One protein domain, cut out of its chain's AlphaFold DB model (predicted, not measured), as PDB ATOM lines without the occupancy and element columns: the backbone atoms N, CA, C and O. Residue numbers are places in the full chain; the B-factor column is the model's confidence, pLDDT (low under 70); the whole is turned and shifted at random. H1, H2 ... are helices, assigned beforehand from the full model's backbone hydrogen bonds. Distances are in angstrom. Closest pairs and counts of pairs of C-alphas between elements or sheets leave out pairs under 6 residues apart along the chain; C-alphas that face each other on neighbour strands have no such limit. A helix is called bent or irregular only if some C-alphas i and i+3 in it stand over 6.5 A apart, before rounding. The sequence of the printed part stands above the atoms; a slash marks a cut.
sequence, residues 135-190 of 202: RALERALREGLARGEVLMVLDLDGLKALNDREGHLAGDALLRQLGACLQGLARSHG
ATOM      1  N   ARG A 135     516.191 315.906 577.373       87.38
ATOM      2  CA  ARG A 135     516.182 315.395 578.759       87.38
ATOM      3  C   ARG A 135     515.050 316.007 579.580       87.38
ATOM      4  O   ARG A 135     514.450 315.321 580.405       87.38
ATOM      5  N   ALA A 136     514.750 317.287 579.358       90.69
ATOM      6  CA  ALA A 136     513.618 317.943 580.000       90.69
ATOM      7  C   ALA A 136     512.282 317.338 579.551       90.69
ATOM      8  O   ALA A 136     511.427 317.117 580.405       90.69
ATOM      9  N   LEU A 137     512.124 317.007 578.261       91.31
ATOM     10  CA  LEU A 137     510.933 316.305 577.768       91.31
ATOM     11  C   LEU A 137     510.798 314.912 578.402       91.31
ATOM     12  O   LEU A 137     509.730 314.550 578.879       91.31
ATOM     13  N   GLU A 138     511.870 314.122 578.441       89.00
ATOM     14  CA  GLU A 138     511.828 312.773 579.021       89.00
ATOM     15  C   GLU A 138     511.432 312.782 580.500       89.00
ATOM     16  O   GLU A 138     510.686 311.913 580.953       89.00
ATOM     17  N   ARG A 139     511.931 313.760 581.263       85.50
ATOM     18  CA  ARG A 139     511.531 313.956 582.659       85.50
ATOM     19  C   ARG A 139     510.055 314.338 582.757       85.50
ATOM     20  O   ARG A 139     509.322 313.722 583.518       85.50
ATOM     21  N   ALA A 140     509.642 315.313 581.957       87.88
ATOM     22  CA  ALA A 140     508.266 315.773 581.845       87.88
ATOM     23  C   ALA A 140     507.271 314.637 581.557       87.88
ATOM     24  O   ALA A 140     506.168 314.649 582.090       87.88
ATOM     25  N   LEU A 141     507.668 313.666 580.732       87.69
ATOM     26  CA  LEU A 141     506.872 312.477 580.430       87.69
ATOM     27  C   LEU A 141     506.881 311.459 581.583       87.69
ATOM     28  O   LEU A 141     505.857 310.835 581.843       87.69
ATOM     29  N   ARG A 142     508.008 311.306 582.296       85.25
ATOM     30  CA  ARG A 142     508.122 310.426 583.478       85.25
ATOM     31  C   ARG A 142     507.298 310.903 584.671       85.25
ATOM     32  O   ARG A 142     506.773 310.071 585.398       85.25
ATOM     33  N   GLU A 143     507.186 312.216 584.865       83.56
ATOM     34  CA  GLU A 143     506.321 312.824 585.890       83.56
ATOM     35  C   GLU A 143     504.824 312.580 585.613       83.56
ATOM     36  O   GLU A 143     503.995 312.747 586.504       83.56
ATOM     37  N   GLY A 144     504.496 312.105 584.408       78.06
ATOM     38  CA  GLY A 144     503.141 311.837 583.959       78.06
ATOM     39  C   GLY A 144     502.516 313.066 583.312       78.06
ATOM     40  O   GLY A 144     502.708 314.197 583.753       78.06
ATOM     41  N   LEU A 145     501.755 312.826 582.245       78.50
ATOM     42  CA  LEU A 145     500.883 313.841 581.669       78.50
ATOM     43  C   LEU A 145     499.549 313.827 582.420       78.50
ATOM     44  O   LEU A 145     498.976 312.757 582.660       78.50
ATOM     45  N   ALA A 146     499.045 315.000 582.790       76.25
ATOM     46  CA  ALA A 146     497.712 315.108 583.364       76.25
ATOM     47  C   ALA A 146     496.656 314.674 582.331       76.25
ATOM     48  O   ALA A 146     496.854 314.760 581.115       76.25
ATOM     49  N   ARG A 147     495.496 314.195 582.801       76.50
ATOM     50  CA  ARG A 147     494.396 313.827 581.895       76.50
ATOM     51  C   ARG A 147     493.995 315.038 581.049       76.50
ATOM     52  O   ARG A 147     493.608 316.062 581.595       76.50
ATOM     53  N   GLY A 148     494.039 314.875 579.727       77.00
ATOM     54  CA  GLY A 148     493.691 315.925 578.767       77.00
ATOM     55  C   GLY A 148     494.881 316.723 578.229       77.00
ATOM     56  O   GLY A 148     494.678 317.558 577.351       77.00
ATOM     57  N   GLU A 149     496.108 316.464 578.686       84.31
ATOM     58  CA  GLU A 149     497.297 317.034 578.048       84.31
ATOM     59  C   GLU A 149     497.572 316.372 576.689       84.31
ATOM     60  O   GLU A 149     497.391 315.167 576.504       84.31
ATOM     61  N   VAL A 150     498.033 317.178 575.730       86.69
ATOM     62  CA  VAL A 150     498.365 316.748 574.366       86.69
ATOM     63  C   VAL A 150     499.847 316.990 574.114       86.69
ATOM     64  O   VAL A 150     500.365 318.072 574.389       86.69
ATOM     65  N   LEU A 151     500.528 315.992 573.549       89.81
ATOM     66  CA  LEU A 151     501.883 316.150 573.035       89.81
ATOM     67  C   LEU A 151     501.822 316.548 571.557       89.81
ATOM     68  O   LEU A 151     501.362 315.772 570.723       89.81
ATOM     69  N   MET A 152     502.314 317.745 571.237       91.12
ATOM     70  CA  MET A 152     502.497 318.205 569.859       91.12
ATOM     71  C   MET A 152     503.977 318.135 569.485       91.12
ATOM     72  O   MET A 152     504.829 318.658 570.204       91.12
ATOM     73  N   VAL A 153     504.276 317.500 568.352       91.38
ATOM     74  CA  VAL A 153     505.620 317.462 567.768       91.38
ATOM     75  C   VAL A 153     505.595 318.304 566.501       91.38
ATOM     76  O   VAL A 153     504.763 318.082 565.625       91.38
ATOM     77  N   LEU A 154     506.484 319.291 566.440       90.88
ATOM     78  CA  LEU A 154     506.617 320.223 565.325       90.88
ATOM     79  C   LEU A 154     507.965 319.968 564.654       90.88
ATOM     80  O   LEU A 154     508.980 319.902 565.350       90.88
ATOM     81  N   ASP A 155     507.965 319.857 563.330       89.19
ATOM     82  CA  ASP A 155     509.184 319.843 562.525       89.19
ATOM     83  C   ASP A 155     509.334 321.177 561.786       89.19
ATOM     84  O   ASP A 155     508.337 321.801 561.414       89.19
ATOM     85  N   LEU A 156     510.573 321.652 561.636       88.44
ATOM     86  CA  LEU A 156     510.862 322.922 560.971       88.44
ATOM     87  C   LEU A 156     511.398 322.664 559.565       88.44
ATOM     88  O   LEU A 156     512.585 322.389 559.379       88.44
ATOM     89  N   ASP A 157     510.535 322.848 558.575       87.81
ATOM     90  CA  ASP A 157     510.905 322.723 557.171       87.81
ATOM     91  C   ASP A 157     511.823 323.864 556.698       87.81
ATOM     92  O   ASP A 157     511.756 325.006 557.159       87.81
ATOM     93  N   GLY A 158     512.690 323.568 555.724       88.00
ATOM     94  CA  GLY A 158     513.450 324.585 554.982       88.00
ATOM     95  C   GLY A 158     514.661 325.199 555.699       88.00
ATOM     96  O   GLY A 158     515.388 325.978 555.081       88.00
ATOM     97  N   LEU A 159     514.952 324.820 556.950       89.12
ATOM     98  CA  LEU A 159     516.091 325.364 557.704       89.12
ATOM     99  C   LEU A 159     517.441 325.131 556.999       89.12
ATOM    100  O   LEU A 159     518.294 326.016 556.987       89.12
ATOM    101  N   LYS A 160     517.634 323.962 556.371       87.69
ATOM    102  CA  LYS A 160     518.855 323.668 555.605       87.69
ATOM    103  C   LYS A 160     519.027 324.617 554.417       87.69
ATOM    104  O   LYS A 160     520.108 325.158 554.240       87.69
ATOM    105  N   ALA A 161     517.965 324.854 553.649       92.44
ATOM    106  CA  ALA A 161     518.015 325.757 552.501       92.44
ATOM    107  C   ALA A 161     518.328 327.201 552.926       92.44
ATOM    108  O   ALA A 161     519.079 327.895 552.244       92.44
ATOM    109  N   LEU A 162     517.798 327.640 554.074       92.19
ATOM    110  CA  LEU A 162     518.155 328.927 554.668       92.19
ATOM    111  C   LEU A 162     519.639 328.973 555.053       92.19
ATOM    112  O   LEU A 162     520.322 329.924 554.689       92.19
ATOM    113  N   ASN A 163     520.142 327.948 555.746       92.06
ATOM    114  CA  ASN A 163     521.553 327.868 556.132       92.06
ATOM    115  C   ASN A 163     522.485 327.866 554.916       92.06
ATOM    116  O   ASN A 163     523.511 328.537 554.940       92.06
ATOM    117  N   ASP A 164     522.122 327.143 553.856       93.69
ATOM    118  CA  ASP A 164     522.917 327.059 552.630       93.69
ATOM    119  C   ASP A 164     522.943 328.414 551.880       93.69
ATOM    120  O   ASP A 164     523.931 328.728 551.219       93.69
ATOM    121  N   ARG A 165     521.885 329.238 551.998       95.06
ATOM    122  CA  ARG A 165     521.764 330.544 551.319       95.06
ATOM    123  C   ARG A 165     522.313 331.726 552.124       95.06
ATOM    124  O   ARG A 165     522.928 332.616 551.550       95.06
ATOM    125  N   GLU A 166     522.054 331.753 553.428       92.19
ATOM    126  CA  GLU A 166     522.284 332.907 554.320       92.19
ATOM    127  C   GLU A 166     523.291 332.594 555.449       92.19
ATOM    128  O   GLU A 166     523.603 333.447 556.281       92.19
ATOM    129  N   GLY A 167     523.806 331.363 555.497       92.50
ATOM    130  CA  GLY A 167     524.734 330.892 556.518       92.50
ATOM    131  C   GLY A 167     524.060 330.441 557.818       92.50
ATOM    132  O   GLY A 167     522.911 330.761 558.125       92.50
ATOM    133  N   HIS A 168     524.819 329.708 558.636       90.75
ATOM    134  CA  HIS A 168     524.334 329.142 559.902       90.75
ATOM    135  C   HIS A 168     523.853 330.188 560.915       90.75
ATOM    136  O   HIS A 168     522.930 329.920 561.678       90.75
ATOM    137  N   LEU A 169     524.426 331.396 560.905       92.56
ATOM    138  CA  LEU A 169     523.997 332.472 561.802       92.56
ATOM    139  C   LEU A 169     522.538 332.888 561.551       92.56
ATOM    140  O   LEU A 169     521.828 333.214 562.503       92.56
ATOM    141  N   ALA A 170     522.077 332.839 560.296       91.75
ATOM    142  CA  ALA A 170     520.692 333.136 559.943       91.75
ATOM    143  C   ALA A 170     519.731 332.049 560.450       91.75
ATOM    144  O   ALA A 170     518.691 332.367 561.031       91.75
ATOM    145  N   GLY A 171     520.095 330.769 560.311       93.69
ATOM    146  CA  GLY A 171     519.322 329.666 560.889       93.69
ATOM    147  C   GLY A 171     519.278 329.704 562.413       93.69
ATOM    148  O   GLY A 171     518.217 329.510 563.004       93.69
ATOM    149  N   ASP A 172     520.391 330.034 563.064       94.44
ATOM    150  CA  ASP A 172     520.449 330.213 564.513       94.44
ATOM    151  C   ASP A 172     519.548 331.363 564.989       94.44
ATOM    152  O   ASP A 172     518.880 331.250 566.021       94.44
ATOM    153  N   ALA A 173     519.509 332.476 564.249       94.44
ATOM    154  CA  ALA A 173     518.614 333.594 564.535       94.44
ATOM    155  C   ALA A 173     517.136 333.188 564.404       94.44
ATOM    156  O   ALA A 173     516.342 333.491 565.299       94.44
ATOM    157  N   LEU A 174     516.782 332.440 563.352       94.62
ATOM    158  CA  LEU A 174     515.439 331.888 563.170       94.62
ATOM    159  C   LEU A 174     515.053 330.958 564.330       94.62
ATOM    160  O   LEU A 174     513.974 331.098 564.905       94.62
ATOM    161  N   LEU A 175     515.942 330.038 564.716       94.75
ATOM    162  CA  LEU A 175     515.696 329.101 565.813       94.75
ATOM    163  C   LEU A 175     515.507 329.818 567.155       94.75
ATOM    164  O   LEU A 175     514.622 329.438 567.922       94.75
ATOM    165  N   ARG A 176     516.279 330.875 567.433       95.88
ATOM    166  CA  ARG A 176     516.090 331.726 568.622       95.88
ATOM    167  C   ARG A 176     514.709 332.376 568.645       95.88
ATOM    168  O   ARG A 176     514.021 332.312 569.662       95.88
ATOM    169  N   GLN A 177     514.293 332.977 567.530       96.25
ATOM    170  CA  GLN A 177     512.985 333.628 567.416       96.25
ATOM    171  C   GLN A 177     511.835 332.627 567.565       96.25
ATOM    172  O   GLN A 177     510.890 332.873 568.316       96.25
ATOM    173  N   LEU A 178     511.943 331.470 566.907       95.00
ATOM    174  CA  LEU A 178     510.968 330.393 567.025       95.00
ATOM    175  C   LEU A 178     510.892 329.866 568.462       95.00
ATOM    176  O   LEU A 178     509.798 329.697 568.995       95.00
ATOM    177  N   GLY A 179     512.041 329.664 569.112       95.31
ATOM    178  CA  GLY A 179     512.124 329.252 570.511       95.31
ATOM    179  C   GLY A 179     511.387 330.209 571.446       95.31
ATOM    180  O   GLY A 179     510.539 329.776 572.227       95.31
ATOM    181  N   ALA A 180     511.637 331.513 571.320       96.38
ATOM    182  CA  ALA A 180     510.949 332.535 572.107       96.38
ATOM    183  C   ALA A 180     509.427 332.537 571.863       96.38
ATOM    184  O   ALA A 180     508.648 332.598 572.817       96.38
ATOM    185  N   CYS A 181     509.003 332.410 570.602       96.56
ATOM    186  CA  CYS A 181     507.592 332.330 570.223       96.56
ATOM    187  C   CYS A 181     506.902 331.106 570.850       96.56
ATOM    188  O   CYS A 181     505.896 331.247 571.548       96.56
ATOM    189  N   LEU A 182     507.482 329.913 570.680       95.62
ATOM    190  CA  LEU A 182     506.952 328.665 571.235       95.62
ATOM    191  C   LEU A 182     506.915 328.688 572.764       95.62
ATOM    192  O   LEU A 182     505.948 328.218 573.361       95.62
ATOM    193  N   GLN A 183     507.931 329.262 573.411       95.62
ATOM    194  CA  GLN A 183     507.945 329.416 574.862       95.62
ATOM    195  C   GLN A 183     506.815 330.332 575.348       95.62
ATOM    196  O   GLN A 183     506.152 330.007 576.334       95.62
ATOM    197  N   GLY A 184     506.584 331.456 574.664       95.56
ATOM    198  CA  GLY A 184     505.492 332.379 574.971       95.56
ATOM    199  C   GLY A 184     504.118 331.727 574.812       95.56
ATOM    200  O   GLY A 184     503.304 331.790 575.732       95.56
ATOM    201  N   LEU A 185     503.890 331.044 573.685       95.12
ATOM    202  CA  LEU A 185     502.641 330.334 573.391       95.12
ATOM    203  C   LEU A 185     502.363 329.198 574.375       95.12
ATOM    204  O   LEU A 185     501.236 329.048 574.840       95.12
ATOM    205  N   ALA A 186     503.385 328.411 574.713       93.56
ATOM    206  CA  ALA A 186     503.247 327.341 575.689       93.56
ATOM    207  C   ALA A 186     502.839 327.912 577.053       93.56
ATOM    208  O   ALA A 186     501.832 327.489 577.611       93.56
ATOM    209  N   ARG A 187     503.551 328.933 577.552       92.44
ATOM    210  CA  ARG A 187     503.241 329.557 578.849       92.44
ATOM    211  C   ARG A 187     501.833 330.147 578.902       92.44
ATOM    212  O   ARG A 187     501.156 329.957 579.906       92.44
ATOM    213  N   SER A 188     501.379 330.828 577.847       94.50
ATOM    214  CA  SER A 188     500.040 331.438 577.826       94.50
ATOM    215  C   SER A 188     498.897 330.418 577.847       94.50
ATOM    216  O   SER A 188     497.795 330.760 578.262       94.50
ATOM    217  N   HIS A 189     499.170 329.167 577.468       91.12
ATOM    218  CA  HIS A 189     498.205 328.064 577.485       91.12
ATOM    219  C   HIS A 189     498.505 327.022 578.579       91.12
ATOM    220  O   HIS A 189     497.968 325.919 578.535       91.12
ATOM    221  N   GLY A 190     499.377 327.337 579.547       89.75
ATOM    222  CA  GLY A 190     499.739 326.418 580.636       89.75
ATOM    223  C   GLY A 190     500.574 325.202 580.207       89.75
ATOM    224  O   GLY A 190     500.708 324.250 580.967       89.75
TER     225      GLY A 190
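What this domain is: This is residues 135 to 190 of the 202 residues of the protein "Diguanylate cyclase/phosphodiesterase" of Thermus thermophilus (UniProt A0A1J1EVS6). One long helix, H3, makes one long side of an open, loosely built frame; at its first residues the short helix H2 folds back on it as a helical hairpin, and the long link of residues 143 to 158 makes the opposite long side, leading from the short helix H1 near the far end to H2. H1 packs on neither of the other helices, and its residues 135 to 140 stick out, as do residues 142 to 150 and the last part of the printed stretch, residues 179 to 190. The printed part has 56 residues, with three named helices in the order H1, H2, H3 along the chain and no named strand, and its class is all helix. It is only just loose, close to extended, with a radius of gyration of the C-alphas of 14.9 A, and its outline is a rod with spans of 44 by 21 by 17 A.

How they stand to each other: The longest helix is H3, residues 168 to 188. H2, residues 159 to 166, touches it, with 6 pairs of C-alphas within 8 A. The closest C-alphas of the two are those of Asn 163 and Gly 171, 5.6 A apart. H3 touches H2 with residues 169 to 171 alone. The lines of H2 and H3 stand at a steep tilt of 45 degrees and run opposite ways, and the two form a helical hairpin. Their centres are 16.6 A apart. H1, residues 135 to 142, is apart from both H2 and H3, with no C-alpha within 8 A of either. In H1, H2 and H3 every backbone O of residue i is within hydrogen-bond range of the N of residue i+4, where both lie inside the helix.

Where its parts are: H3 has 21 residues and measures 30.3 A from its first to its last C-alpha, from C-alpha 168 at (524.334, 329.142, 559.902) to C-alpha 188 at (500.040, 331.438, 577.826). H2 has 8 residues and measures 10.3 A. H1 also has 8 residues, measures 10.6 A, and begins with C-alpha 135 at (516.182, 315.395, 578.759). No helix is bent or irregular.

The domain as a whole: The two C-alphas farthest apart are those of Arg 147 and Arg 165, at 44.3 A, while the first and last printed C-alphas, Arg 135 and Gly 190, are 19.9 A apart. The link from H1 to H2 is long, with 16 residues, and the link from H2 to H3 is tight, with 1 residue. The printed part has no cut. The mean pLDDT of the printed part is 90.3, and no printed residue is under 70.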